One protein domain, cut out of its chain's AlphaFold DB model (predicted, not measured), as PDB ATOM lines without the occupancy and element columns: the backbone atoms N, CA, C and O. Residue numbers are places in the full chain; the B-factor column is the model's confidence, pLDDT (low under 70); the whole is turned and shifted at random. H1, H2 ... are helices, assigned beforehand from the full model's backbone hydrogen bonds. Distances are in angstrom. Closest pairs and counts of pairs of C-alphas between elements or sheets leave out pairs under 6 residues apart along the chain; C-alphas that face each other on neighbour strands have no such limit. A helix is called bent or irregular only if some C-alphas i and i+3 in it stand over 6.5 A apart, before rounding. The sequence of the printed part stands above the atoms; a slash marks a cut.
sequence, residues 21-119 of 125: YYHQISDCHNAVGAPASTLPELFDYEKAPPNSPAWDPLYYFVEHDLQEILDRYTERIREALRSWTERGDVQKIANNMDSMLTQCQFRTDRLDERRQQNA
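This is residues 21 to 119 of the 125 residues of an uncharacterized protein of Salarchaeum sp. JOR-1 (UniProt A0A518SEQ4). A flat, all-helix domain in which the longest helix, H5, folds back on H4 as a hairpin at one end, while H3 crosses H5 on one side and H6 runs nearly antiparallel beside H3. H1 makes the other end, and the short H2 bridges H1 and H5. The link of residues 43 to 52 loops out toward H6 before H3 begins, and residues 67 to 72, of which 70 to 72 belong to H4, stick out freely. The printed part has 99 residues with six named helices, in the order H1 to H6, and no named strand. It is compact, with a radius of gyration of the C-alphas of 12.8 A and spans of 38 by 31 by 17 A.

H5, residues 90 to 103, and H4, residues 70 to 82, form a helical hairpin: they touch, closest at the C-alphas of Ile 77 and Ala 94, 5.6 A apart, at a steep tilt of 40 degrees, opposite ways. With residues 90 to 93 alone, H5 touches H2, residues 39 to 42; the closest C-alphas, of Pro 40 and Ile 93, are 5.3 A apart. H2 touches H1, residues 21 to 30, where the C-alphas of Ile 25 and Leu 42 are closest at 6.4 A. H3, residues 53 to 64, touches H1 with residues 53 to 54 alone, at a steep tilt of 51 degrees, opposite ways; the closest C-alphas, of Ile 25 and Pro 53, are 5.6 A apart. H3 and H5 are close but not clearly touching, with the C-alphas of Leu 58 and Leu 101 closest at 6.8 A. H6, residues 108 to 119, touches H3 at a shallow tilt of 13 degrees, opposite ways; H6 touches H3 with residues 108 to 111 alone and H3 touches H6 with residues 59 to 63 alone, and the closest C-alphas, of Tyr 59 and Thr 108, are 6.2 A apart. The helix packing is mostly crossed, most touching pairs standing at more than a shallow tilt, but only just: 1 of 3 pairs is shallow. H3 and H4 are near each other; H4 and H6, for instance, are apart. Every O i to N i+4 pair is within hydrogen-bond range in H1, H5 and H6, against 6 of 8 in H3 and 7 of 9 in H4; H2 is too short for such a pair.

H5 is 19.9 A long from first to last C-alpha, H4 19.4 A, H3 17.5 A, H6 16.8 A, H1 14.2 A and H2 5.3 A. H1 begins at C-alpha 21, (30.132, 7.299, 3.975), H5 at C-alpha 90, (43.559, 14.232, 2.660), and H6 ends at C-alpha 119, (35.950, -0.164, 23.348). H4 is irregular, with C-alphas 71 and 74 8.6 A apart; H3 is irregular, but only just, with C-alphas 54 and 57 6.7 A apart.

The two C-alphas farthest apart, of Gly 33 and Glu 68, are 38.0 A apart. The printed part has no cut; the links from H3 to H4 and from H5 to H6 are tight, and the other three are short. The mean pLDDT of the printed part is 87.8, with residues 65 to 72 and residue 87 under 70.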
ATOM      1  N   TYR A  21      29.289   8.143   3.136       91.44
ATOM      2  CA  TYR A  21      30.132   7.299   3.975       91.44
ATOM      3  C   TYR A  21      30.771   8.084   5.136       91.44
ATOM      4  O   TYR A  21      30.763   7.621   6.274       91.44
ATOM      5  N   TYR A  22      31.210   9.330   4.913       93.06
ATOM      6  CA  TYR A  22      31.707  10.169   6.011       93.06
ATOM      7  C   TYR A  22      30.615  10.543   7.010       93.06
ATOM      8  O   TYR A  22      30.873  10.613   8.210       93.06
ATOM      9  N   HIS A  23      29.388  10.753   6.536       94.56
ATOM     10  CA  HIS A  23      28.253  11.006   7.418       94.56
ATOM     11  C   HIS A  23      27.876   9.773   8.243       94.56
ATOM     12  O   HIS A  23      27.472   9.929   9.388       94.56
ATOM     13  N   GLN A  24      28.041   8.561   7.707       95.38
ATOM     14  CA  GLN A  24      27.830   7.319   8.462       95.38
ATOM     15  C   GLN A  24      28.868   7.152   9.576       95.38
ATOM     16  O   GLN A  24      28.509   6.794  10.695       95.38
ATOM     17  N   ILE A  25      30.140   7.460   9.297       96.38
ATOM     18  CA  ILE A  25      31.176   7.472  10.336       96.38
ATOM     19  C   ILE A  25      30.853   8.536  11.390       96.38
ATOM     20  O   ILE A  25      30.880   8.247  12.584       96.38
ATOM     21  N   SER A  26      30.510   9.752  10.957       96.38
ATOM     22  CA  SER A  26      30.174  10.857  11.857       96.38
ATOM     23  C   SER A  26      28.973  10.532  12.752       96.38
ATOM     24  O   SER A  26      29.064  10.755  13.951       96.38
ATOM     25  N   ASP A  27      27.897   9.943  12.215       96.44
ATOM     26  CA  ASP A  27      26.735   9.462  12.988       96.44
ATOM     27  C   ASP A  27      27.144   8.419  14.036       96.44
ATOM     28  O   ASP A  27      26.805   8.548  15.212       96.44
ATOM     29  N   CYS A  28      27.949   7.427  13.637       95.94
ATOM     30  CA  CYS A  28      28.451   6.400  14.548       95.94
ATOM     31  C   CYS A  28      29.300   6.995  15.681       95.94
ATOM     32  O   CYS A  28      29.174   6.581  16.830       95.94
ATOM     33  N   HIS A  29      30.171   7.955  15.363       97.06
ATOM     34  CA  HIS A  29      31.019   8.622  16.347       97.06
ATOM     35  C   HIS A  29      30.186   9.498  17.290       97.06
ATOM     36  O   HIS A  29      30.348   9.427  18.508       97.06
ATOM     37  N   ASN A  30      29.262  10.281  16.733       95.44
ATOM     38  CA  ASN A  30      28.404  11.198  17.475       95.44
ATOM     39  C   ASN A  30      27.502  10.452  18.472       95.44
ATOM     40  O   ASN A  30      27.340  10.905  19.603       95.44
ATOM     41  N   ALA A  31      27.010   9.263  18.105       94.62
ATOM     42  CA  ALA A  31      26.182   8.419  18.969       94.62
ATOM     43  C   ALA A  31      26.858   8.009  20.289       94.62
ATOM     44  O   ALA A  31      26.155   7.704  21.249       94.62
ATOM     45  N   VAL A  32      28.195   8.007  20.339       94.75
ATOM     46  CA  VAL A  32      28.974   7.642  21.534       94.75
ATOM     47  C   VAL A  32      29.873   8.779  22.044       94.75
ATOM     48  O   VAL A  32      30.760   8.559  22.865       94.75
ATOM     49  N   GLY A  33      29.685  10.004  21.542       94.19
ATOM     50  CA  GLY A  33      30.488  11.168  21.935       94.19
ATOM     51  C   GLY A  33      31.945  11.150  21.447       94.19
ATOM     52  O   GLY A  33      32.776  11.894  21.971       94.19
ATOM     53  N   ALA A  34      32.279  10.325  20.451       96.12
ATOM     54  CA  ALA A  34      33.599  10.322  19.829       96.12
ATOM     55  C   ALA A  34      33.789  11.529  18.882       96.12
ATOM     56  O   ALA A  34      32.807  12.099  18.394       96.12
ATOM     57  N   PRO A  35      35.039  11.931  18.572       95.44
ATOM     58  CA  PRO A  35      35.305  13.022  17.633       95.44
ATOM     59  C   PRO A  35      34.663  12.778  16.258       95.44
ATOM     60  O   PRO A  35      34.978  11.799  15.584       95.44
ATOM     61  N   ALA A  36      33.765  13.673  15.839       94.88
ATOM     62  CA  ALA A  36      32.881  13.447  14.689       94.88
ATOM     63  C   ALA A  36      32.715  14.663  13.757       94.88
ATOM     64  O   ALA A  36      31.942  14.600  12.798       94.88
ATOM     65  N   SER A  37      33.375  15.789  14.045       92.44
ATOM     66  CA  SER A  37      33.006  17.104  13.494       92.44
ATOM     67  C   SER A  37      33.798  17.519  12.252       92.44
ATOM     68  O   SER A  37      33.415  18.452  11.539       92.44
ATOM     69  N   THR A  38      34.907  16.834  11.969       92.19
ATOM     70  CA  THR A  38      35.756  17.086  10.797       92.19
ATOM     71  C   THR A  38      36.248  15.783  10.185       92.19
ATOM     72  O   THR A  38      36.427  14.798  10.891       92.19
ATOM     73  N   LEU A  39      36.547  15.783   8.882       91.62
ATOM     74  CA  LEU A  39      37.035  14.576   8.204       91.62
ATOM     75  C   LEU A  39      38.264  13.934   8.878       91.62
ATOM     76  O   LEU A  39      38.229  12.728   9.072       91.62
ATOM     77  N   PRO A  40      39.318  14.664   9.305       92.56
ATOM     78  CA  PRO A  40      40.445  14.030   9.994       92.56
ATOM     79  C   PRO A  40      40.097  13.399  11.348       92.56
ATOM     80  O   PRO A  40      40.747  12.436  11.733       92.56
ATOM     81  N   GLU A  41      39.100  13.928  12.067       94.38
ATOM     82  CA  GLU A  41      38.632  13.342  13.335       94.38
ATOM     83  C   GLU A  41      37.960  11.986  13.118       94.38
ATOM     84  O   GLU A  41      38.126  11.090  13.938       94.38
ATOM     85  N   LEU A  42      37.271  11.805  11.986       95.25
ATOM     86  CA  LEU A  42      36.634  10.532  11.633       95.25
ATOM     87  C   LEU A  42      37.648   9.388  11.483       95.25
ATOM     88  O   LEU A  42      37.290   8.230  11.664       95.25
ATOM     89  N   PHE A  43      38.906   9.717  11.177       95.50
ATOM     90  CA  PHE A  43      40.006   8.765  11.004       95.50
ATOM     91  C   PHE A  43      41.089   8.936  12.077       95.50
ATOM     92  O   PHE A  43      42.256   8.640  11.828       95.50
ATOM     93  N   ASP A  44      40.751   9.460  13.256       95.75
ATOM     94  CA  ASP A  44      41.624   9.388  14.431       95.75
ATOM     95  C   ASP A  44      41.465   8.006  15.084       95.75
ATOM     96  O   ASP A  44      40.616   7.806  15.949       95.75
ATOM     97  N   TYR A  45      42.256   7.027  14.637       96.88
ATOM     98  CA  TYR A  45      42.129   5.628  15.067       96.88
ATOM     99  C   TYR A  45      42.474   5.379  16.540       96.88
ATOM    100  O   TYR A  45      42.134   4.326  17.071       96.88
ATOM    101  N   GLU A  46      43.090   6.341  17.227       96.12
ATOM    102  CA  GLU A  46      43.280   6.290  18.685       96.12
ATOM    103  C   GLU A  46      41.975   6.596  19.444       96.12
ATOM    104  O   GLU A  46      41.874   6.351  20.642       96.12
ATOM    105  N   LYS A  47      40.972   7.152  18.753       96.56
ATOM    106  CA  LYS A  47      39.664   7.551  19.295       96.56
ATOM    107  C   LYS A  47      38.504   7.098  18.408       96.56
ATOM    108  O   LYS A  47      37.412   7.648  18.487       96.56
ATOM    109  N   ALA A  48      38.734   6.160  17.497       97.19
ATOM    110  CA  ALA A  48      37.669   5.623  16.668       97.19
ATOM    111  C   ALA A  48      36.909   4.566  17.487       97.19
ATOM    112  O   ALA A  48      37.546   3.620  17.964       97.19
ATOM    113  N   PRO A  49      35.577   4.671  17.648       97.12
ATOM    114  CA  PRO A  49      34.782   3.635  18.294       97.12
ATOM    115  C   PRO A  49      34.997   2.254  17.664       97.12
ATOM    116  O   PRO A  49      35.238   2.163  16.453       97.12
ATOM    117  N   PRO A  50      34.866   1.162  18.437       96.31
ATOM    118  CA  PRO A  50      35.092  -0.195  17.939       96.31
ATOM    119  C   PRO A  50      34.163  -0.577  16.778       96.31
ATOM    120  O   PRO A  50      34.517  -1.375  15.921       96.31
ATOM    121  N   ASN A  51      32.962  -0.011  16.736       95.06
ATOM    122  CA  ASN A  51      31.953  -0.262  15.709       95.06
ATOM    123  C   ASN A  51      31.975   0.766  14.565       95.06
ATOM    124  O   ASN A  51      31.082   0.740  13.720       95.06
ATOM    125  N   SER A  52      32.958   1.670  14.535       97.12
ATOM    126  CA  SER A  52      33.035   2.705  13.508       97.12
ATOM    127  C   SER A  52      33.305   2.116  12.116       97.12
ATOM    128  O   SER A  52      34.253   1.345  11.958       97.12
ATOM    129  N   PRO A  53      32.580   2.546  11.067       96.25
ATOM    130  CA  PRO A  53      32.917   2.202   9.685       96.25
ATOM    131  C   PRO A  53      34.298   2.709   9.240       96.25
ATOM    132  O   PRO A  53      34.795   2.296   8.196       96.25
ATOM    133  N   ALA A  54      34.939   3.605  10.004       96.44
ATOM    134  CA  ALA A  54      36.271   4.122   9.690       96.44
ATOM    135  C   ALA A  54      37.354   3.034   9.683       96.44
ATOM    136  O   ALA A  54      38.403   3.243   9.082       96.44
ATOM    137  N   TRP A  55      37.116   1.884  10.324       97.25
ATOM    138  CA  TRP A  55      38.037   0.746  10.301       97.25
ATOM    139  C   TRP A  55      38.027  -0.006   8.962       97.25
ATOM    140  O   TRP A  55      39.057  -0.564   8.583       97.25
ATOM    141  N   ASP A  56      36.908  -0.002   8.230       94.31
ATOM    142  CA  ASP A  56      36.715  -0.802   7.011       94.31
ATOM    143  C   ASP A  56      37.802  -0.567   5.944       94.31
ATOM    144  O   ASP A  56      38.322  -1.543   5.399       94.31
ATOM    145  N   PRO A  57      38.237   0.679   5.664       91.88
ATOM    146  CA  PRO A  57      39.314   0.923   4.717       91.88
ATOM    147  C   PRO A  57      40.642   0.302   5.159       91.88
ATOM    148  O   PRO A  57      41.395  -0.156   4.306       91.88
ATOM    149  N   LEU A  58      40.943   0.248   6.465       92.94
ATOM    150  CA  LEU A  58      42.172  -0.390   6.954       92.94
ATOM    151  C   LEU A  58      42.152  -1.897   6.689       92.94
ATOM    152  O   LEU A  58      43.149  -2.435   6.209       92.94
ATOM    153  N   TYR A  59      41.019  -2.556   6.943       92.38
ATOM    154  CA  TYR A  59      40.840  -3.974   6.619       92.38
ATOM    155  C   TYR A  59      40.970  -4.224   5.120       92.38
ATOM    156  O   TYR A  59      41.741  -5.094   4.723       92.38
ATOM    157  N   TYR A  60      40.317  -3.401   4.293       88.56
ATOM    158  CA  TYR A  60      40.434  -3.487   2.839       88.56
ATOM    159  C   TYR A  60      41.898  -3.433   2.389       88.56
ATOM    160  O   TYR A  60      42.340  -4.253   1.586       88.56
ATOM    161  N   PHE A  61      42.679  -2.501   2.933       86.06
ATOM    162  CA  PHE A  61      44.086  -2.395   2.576       86.06
ATOM    163  C   PHE A  61      44.932  -3.589   3.041       86.06
ATOM    164  O   PHE A  61      45.815  -4.030   2.307       86.06
ATOM    165  N   VAL A  62      44.678  -4.129   4.232       87.06
ATOM    166  CA  VAL A  62      45.374  -5.341   4.686       87.06
ATOM    167  C   VAL A  62      45.029  -6.526   3.779       87.06
ATOM    168  O   VAL A  62      45.919  -7.259   3.361       87.06
ATOM    169  N   GLU A  63      43.759  -6.709   3.430       85.62
ATOM    170  CA  GLU A  63      43.292  -7.870   2.663       85.62
ATOM    171  C   GLU A  63      43.678  -7.815   1.180       85.62
ATOM    172  O   GLU A  63      43.991  -8.848   0.585       85.62
ATOM    173  N   HIS A  64      43.672  -6.623   0.577       77.38
ATOM    174  CA  HIS A  64      43.805  -6.460  -0.872       77.38
ATOM    175  C   HIS A  64      45.136  -5.848  -1.332       77.38
ATOM    176  O   HIS A  64      45.526  -6.075  -2.477       77.38
ATOM    177  N   ASP A  65      45.857  -5.111  -0.480       65.62
ATOM    178  CA  ASP A  65      47.024  -4.308  -0.894       65.62
ATOM    179  C   ASP A  65      48.385  -4.909  -0.477       65.62
ATOM    180  O   ASP A  65      49.435  -4.367  -0.827       65.62
ATOM    181  N   LEU A  66      48.396  -6.068   0.200       58.28
ATOM    182  CA  LEU A  66      49.613  -6.697   0.741       58.28
ATOM    183  C   LEU A  66      50.523  -7.409  -0.280       58.28
ATOM    184  O   LEU A  66      51.615  -7.832   0.099       58.28
ATOM    185  N   GLN A  67      50.142  -7.554  -1.556       53.97
ATOM    186  CA  GLN A  67      51.005  -8.251  -2.527       53.97
ATOM    187  C   GLN A  67      51.996  -7.362  -3.292       53.97
ATOM    188  O   GLN A  67      52.967  -7.904  -3.812       53.97
ATOM    189  N   GLU A  68      51.860  -6.029  -3.318       53.12
ATOM    190  CA  GLU A  68      52.801  -5.188  -4.080       53.12
ATOM    191  C   GLU A  68      53.143  -3.849  -3.386       53.12
ATOM    192  O   GLU A  68      52.453  -2.848  -3.536       53.12
ATOM    193  N   ILE A  69      54.314  -3.823  -2.730       54.75
ATOM    194  CA  ILE A  69      55.183  -2.649  -2.474       54.75
ATOM    195  C   ILE A  69      54.783  -1.728  -1.292       54.75
ATOM    196  O   ILE A  69      54.063  -0.742  -1.448       54.75
ATOM    197  N   LEU A  70      55.395  -1.979  -0.124       58.78
ATOM    198  CA  LEU A  70      55.326  -1.136   1.088       58.78
ATOM    199  C   LEU A  70      55.945   0.271   0.903       58.78
ATOM    200  O   LEU A  70      55.531   1.216   1.568       58.78
ATOM    201  N   ASP A  71      56.881   0.452  -0.035       60.38
ATOM    202  CA  ASP A  71      57.691   1.679  -0.157       60.38
ATOM    203  C   ASP A  71      56.914   2.946  -0.582       60.38
ATOM    204  O   ASP A  71      57.463   4.049  -0.550       60.38
ATOM    205  N   ARG A  72      55.647   2.830  -1.011       66.38
ATOM    206  CA  ARG A  72      54.806   3.973  -1.449       66.38
ATOM    207  C   ARG A  72      53.401   3.959  -0.854       66.38
ATOM    208  O   ARG A  72      52.458   4.493  -1.439       66.38
ATOM    209  N   TYR A  73      53.252   3.342   0.307       74.44
ATOM    210  CA  TYR A  73      51.950   3.005   0.853       74.44
ATOM    211  C   TYR A  73      51.079   4.232   1.206       74.44
ATOM    212  O   TYR A  73      49.928   4.323   0.775       74.44
ATOM    213  N   THR A  74      51.644   5.267   1.841       76.38
ATOM    214  CA  THR A  74      50.933   6.535   2.102       76.38
ATOM    215  C   THR A  74      50.471   7.236   0.813       76.38
ATOM    216  O   THR A  74      49.456   7.931   0.818       76.38
ATOM    217  N   GLU A  75      51.209   7.098  -0.296       74.88
ATOM    218  CA  GLU A  75      50.824   7.671  -1.598       74.88
ATOM    219  C   GLU A  75      49.661   6.893  -2.231       74.88
ATOM    220  O   GLU A  75      48.771   7.506  -2.817       74.88
ATOM    221  N   ARG A  76      49.603   5.564  -2.052       76.75
ATOM    222  CA  ARG A  76      48.453   4.741  -2.475       76.75
ATOM    223  C   ARG A  76      47.197   5.086  -1.694       76.75
ATOM    224  O   ARG A  76      46.154   5.297  -2.307       76.75
ATOM    225  N   ILE A  77      47.298   5.216  -0.368       82.44
ATOM    226  CA  ILE A  77      46.167   5.663   0.455       82.44
ATOM    227  C   ILE A  77      45.683   7.033  -0.024       82.44
ATOM    228  O   ILE A  77      44.484   7.237  -0.193       82.44
ATOM    229  N   ARG A  78      46.602   7.971  -0.293       81.12
ATOM    230  CA  ARG A  78      46.235   9.285  -0.839       81.12
ATOM    231  C   ARG A  78      45.528   9.178  -2.181       81.12
ATOM    232  O   ARG A  78      44.535   9.872  -2.373       81.12
ATOM    233  N   GLU A  79      46.007   8.338  -3.091       79.00
ATOM    234  CA  GLU A  79      45.371   8.147  -4.396       79.00
ATOM    235  C   GLU A  79      43.977   7.523  -4.266       79.00
ATOM    236  O   GLU A  79      43.024   8.017  -4.866       79.00
ATOM    237  N   ALA A  80      43.821   6.519  -3.401       79.44
ATOM    238  CA  ALA A  80      42.520   5.947  -3.082       79.44
ATOM    239  C   ALA A  80      41.578   7.020  -2.516       79.44
ATOM    240  O   ALA A  80      40.467   7.183  -3.017       79.44
ATOM    241  N   LEU A  81      42.033   7.812  -1.537       82.19
ATOM    242  CA  LEU A  81      41.262   8.904  -0.931       82.19
ATOM    243  C   LEU A  81      40.877   9.993  -1.935       82.19
ATOM    244  O   LEU A  81      39.761  10.501  -1.877       82.19
ATOM    245  N   ARG A  82      41.738  10.343  -2.897       78.56
ATOM    246  CA  ARG A  82      41.415  11.353  -3.925       78.56
ATOM    247  C   ARG A  82      40.143  11.028  -4.704       78.56
ATOM    248  O   ARG A  82      39.478  11.951  -5.164       78.56
ATOM    249  N   SER A  83      39.794   9.749  -4.835       71.69
ATOM    250  CA  SER A  83      38.592   9.332  -5.562       71.69
ATOM    251  C   SER A  83      37.276   9.582  -4.808       71.69
ATOM    252  O   SER A  83      36.229   9.651  -5.448       71.69
ATOM    253  N   TRP A  84      37.302   9.768  -3.480       72.12
ATOM    254  CA  TRP A  84      36.084   9.921  -2.662       72.12
ATOM    255  C   TRP A  84      36.135  11.037  -1.604       72.12
ATOM    256  O   TRP A  84      35.111  11.338  -0.981       72.12
ATOM    257  N   THR A  85      37.278  11.705  -1.425       78.94
ATOM    258  CA  THR A  85      37.445  12.869  -0.544       78.94
ATOM    259  C   THR A  85      37.346  14.166  -1.336       78.94
ATOM    260  O   THR A  85      38.311  14.628  -1.939       78.94
ATOM    261  N   GLU A  86      36.167  14.787  -1.310       72.38
ATOM    262  CA  GLU A  86      35.891  16.015  -2.069       72.38
ATOM    263  C   GLU A  86      36.753  17.208  -1.621       72.38
ATOM    264  O   GLU A  86      37.150  18.043  -2.437       72.38
ATOM    265  N   ARG A  87      36.959  17.346  -0.304       68.56
ATOM    266  CA  ARG A  87      37.598  18.483   0.383       68.56
ATOM    267  C   ARG A  87      38.147  18.011   1.730       68.56
ATOM    268  O   ARG A  87      37.722  16.976   2.222       68.56
ATOM    269  N   GLY A  88      39.044  18.781   2.344       70.81
ATOM    270  CA  GLY A  88      39.636  18.458   3.648       70.81
ATOM    271  C   GLY A  88      41.093  18.003   3.559       70.81
ATOM    272  O   GLY A  88      41.685  17.954   2.483       70.81
ATOM    273  N   ASP A  89      41.689  17.719   4.716       82.69
ATOM    274  CA  ASP A  89      43.111  17.392   4.834       82.69
ATOM    275  C   ASP A  89      43.366  15.909   4.503       82.69
ATOM    276  O   ASP A  89      43.572  15.073   5.384       82.69
ATOM    277  N   VAL A  90      43.305  15.582   3.205       85.88
ATOM    278  CA  VAL A  90      43.559  14.232   2.660       85.88
ATOM    279  C   VAL A  90      44.906  13.691   3.133       85.88
ATOM    280  O   VAL A  90      45.025  12.506   3.437       85.88
ATOM    281  N   GLN A  91      45.914  14.562   3.227       86.19
ATOM    282  CA  GLN A  91      47.234  14.197   3.718       86.19
ATOM    283  C   GLN A  91      47.163  13.694   5.158       86.19
ATOM    284  O   GLN A  91      47.727  12.648   5.470       86.19
ATOM    285  N   LYS A  92      46.465  14.421   6.033       89.94
ATOM    286  CA  LYS A  92      46.311  14.032   7.434       89.94
ATOM    287  C   LYS A  92      45.532  12.727   7.591       89.94
ATOM    288  O   LYS A  92      45.949  11.887   8.379       89.94
ATOM    289  N   ILE A  93      44.467  12.523   6.814       91.56
ATOM    290  CA  ILE A  93      43.721  11.253   6.818       91.56
ATOM    291  C   ILE A  93      44.641  10.101   6.399       91.56
ATOM    292  O   ILE A  93      44.741   9.107   7.113       91.56
ATOM    293  N   ALA A  94      45.370  10.260   5.292       89.81
ATOM    294  CA  ALA A  94      46.297   9.238   4.817       89.81
ATOM    295  C   ALA A  94      47.387   8.914   5.846       89.81
ATOM    296  O   ALA A  94      47.690   7.745   6.062       89.81
ATOM    297  N   ASN A  95      47.934   9.932   6.515       90.75
ATOM    298  CA  ASN A  95      48.925   9.748   7.574       90.75
ATOM    299  C   ASN A  95      48.350   8.979   8.772       90.75
ATOM    300  O   ASN A  95      49.035   8.119   9.320       90.75
ATOM    301  N   ASN A  96      47.109   9.263   9.179       94.12
ATOM    302  CA  ASN A  96      46.466   8.530  10.270       94.12
ATOM    303  C   ASN A  96      46.255   7.053   9.905       94.12
ATOM    304  O   ASN A  96      46.522   6.172  10.721       94.12
ATOM    305  N   MET A  97      45.809   6.780   8.674       93.56
ATOM    306  CA  MET A  97      45.618   5.418   8.164       93.56
ATOM    307  C   MET A  97      46.935   4.643   8.110       93.56
ATOM    308  O   MET A  97      47.023   3.536   8.632       93.56
ATOM    309  N   ASP A  98      47.965   5.248   7.524       91.44
ATOM    310  CA  ASP A  98      49.307   4.675   7.413       91.44
ATOM    311  C   ASP A  98      49.931   4.400   8.789       91.44
ATOM    312  O   ASP A  98      50.462   3.316   9.040       91.44
ATOM    313  N   SER A  99      49.788   5.345   9.725       93.62
ATOM    314  CA  SER A  99      50.251   5.171  11.101       93.62
ATOM    315  C   SER A  99      49.567   3.984  11.776       93.62
ATOM    316  O   SER A  99      50.259   3.130  12.330       93.62
ATOM    317  N   MET A 100      48.236   3.887  11.699       95.81
ATOM    318  CA  MET A 100      47.502   2.797  12.344       95.81
ATOM    319  C   MET A 100      47.851   1.434  11.735       95.81
ATOM    320  O   MET A 100      48.095   0.469  12.460       95.81
ATOM    321  N   LEU A 101      47.962   1.355  10.409       92.50
ATOM    322  CA  LEU A 101      48.362   0.129   9.722       92.50
ATOM    323  C   LEU A 101      49.786  -0.297  10.071       92.50
ATOM    324  O   LEU A 101      50.016  -1.473  10.347       92.50
ATOM    325  N   THR A 102      50.719   0.652  10.139       91.44
ATOM    326  CA  THR A 102      52.100   0.390  10.556       91.44
ATOM    327  C   THR A 102      52.159  -0.109  12.000       91.44
ATOM    328  O   THR A 102      52.825  -1.107  12.279       91.44
ATOM    329  N   GLN A 103      51.429   0.531  12.920       93.25
ATOM    330  CA  GLN A 103      51.341   0.099  14.321       93.25
ATOM    331  C   GLN A 103      50.760  -1.316  14.448       93.25
ATOM    332  O   GLN A 103      51.276  -2.131  15.214       93.25
ATOM    333  N   CYS A 104      49.732  -1.628  13.658       93.56
ATOM    334  CA  CYS A 104      49.108  -2.948  13.603       93.56
ATOM    335  C   CYS A 104      49.862  -3.937  12.699       93.56
ATOM    336  O   CYS A 104      49.381  -5.042  12.455       93.56
ATOM    337  N   GLN A 105      51.050  -3.563  12.211       91.38
ATOM    338  CA  GLN A 105      51.916  -4.399  11.376       91.38
ATOM    339  C   GLN A 105      51.198  -4.970  10.147       91.38
ATOM    340  O   GLN A 105      51.517  -6.072   9.709       91.38
ATOM    341  N   PHE A 106      50.226  -4.228   9.611       89.12
ATOM    342  CA  PHE A 106      49.409  -4.637   8.471       89.12
ATOM    343  C   PHE A 106      48.730  -5.998   8.679       89.12
ATOM    344  O   PHE A 106      48.716  -6.835   7.782       89.12
ATOM    345  N   ARG A 107      48.181  -6.250   9.872       90.69
ATOM    346  CA  ARG A 107      47.446  -7.485  10.170       90.69
ATOM    347  C   ARG A 107      46.044  -7.201  10.687       90.69
ATOM    348  O   ARG A 107      45.857  -6.337  11.542       90.69
ATOM    349  N   THR A 108      45.078  -7.978  10.207       93.56
ATOM    350  CA  THR A 108      43.669  -7.858  10.602       93.56
ATOM    351  C   THR A 108      43.459  -8.180  12.079       93.56
ATOM    352  O   THR A 108      42.762  -7.442  12.761       93.56
ATOM    353  N   ASP A 109      44.143  -9.192  12.616       95.06
ATOM    354  CA  ASP A 109      44.047  -9.553  14.036       95.06
ATOM    355  C   ASP A 109      44.571  -8.455  14.977       95.06
ATOM    356  O   ASP A 109      43.999  -8.208  16.035       95.06
ATOM    357  N   ARG A 110      45.616  -7.727  14.575       95.69
ATOM    358  CA  ARG A 110      46.118  -6.555  15.311       95.69
ATOM    359  C   ARG A 110      45.178  -5.353  15.221       95.69
ATOM    360  O   ARG A 110      45.047  -4.619  16.199       95.69
ATOM    361  N   LEU A 111      44.524  -5.157  14.073       96.06
ATOM    362  CA  LEU A 111      43.465  -4.153  13.935       96.06
ATOM    363  C   LEU A 111      42.281  -4.488  14.850       96.06
ATOM    364  O   LEU A 111      41.774  -3.592  15.520       96.06
ATOM    365  N   ASP A 112      41.896  -5.762  14.949       96.50
ATOM    366  CA  ASP A 112      40.859  -6.228  15.871       96.50
ATOM    367  C   ASP A 112      41.235  -5.979  17.336       96.50
ATOM    368  O   ASP A 112      40.423  -5.443  18.090       96.50
ATOM    369  N   GLU A 113      42.468  -6.310  17.734       96.56
ATOM    370  CA  GLU A 113      42.988  -6.024  19.078       96.56
ATOM    371  C   GLU A 113      42.900  -4.529  19.399       96.56
ATOM    372  O   GLU A 113      42.379  -4.151  20.449       96.56
ATOM    373  N   ARG A 114      43.368  -3.664  18.488       96.81
ATOM    374  CA  ARG A 114      43.314  -2.211  18.687       96.81
ATOM    375  C   ARG A 114      41.877  -1.701  18.758       96.81
ATOM    376  O   ARG A 114      41.540  -0.915  19.640       96.81
ATOM    377  N   ARG A 115      41.022  -2.154  17.847       95.69
ATOM    378  CA  ARG A 115      39.599  -1.815  17.819       95.69
ATOM    379  C   ARG A 115      38.924  -2.196  19.134       95.69
ATOM    380  O   ARG A 115      38.175  -1.397  19.684       95.69
ATOM    381  N   GLN A 116      39.233  -3.375  19.673       94.75
ATOM    382  CA  GLN A 116      38.709  -3.834  20.955       94.75
ATOM    383  C   GLN A 116      39.250  -3.018  22.138       94.75
ATOM    384  O   GLN A 116      38.487  -2.730  23.053       94.75
ATOM    385  N   GLN A 117      40.520  -2.600  22.114       95.19
ATOM    386  CA  GLN A 117      41.074  -1.686  23.125       95.19
ATOM    387  C   GLN A 117      40.316  -0.353  23.143       95.19
ATOM    388  O   GLN A 117      39.973   0.145  24.212       95.19
ATOM    389  N   ASN A 118      39.956   0.188  21.975       95.50
ATOM    390  CA  ASN A 118      39.162   1.416  21.908       95.50
ATOM    391  C   ASN A 118      37.761   1.261  22.517       95.50
ATOM    392  O   ASN A 118      37.162   2.268  22.884       95.50
ATOM    393  N   ALA A 119      37.226   0.043  22.663       92.38
ATOM    394  CA  ALA A 119      35.950  -0.164  23.348       92.38
ATOM    395  C   ALA A 119      35.990   0.319  24.808       92.38
ATOM    396  O   ALA A 119      34.977   0.793  25.316       92.38
TER     397      ALA A 119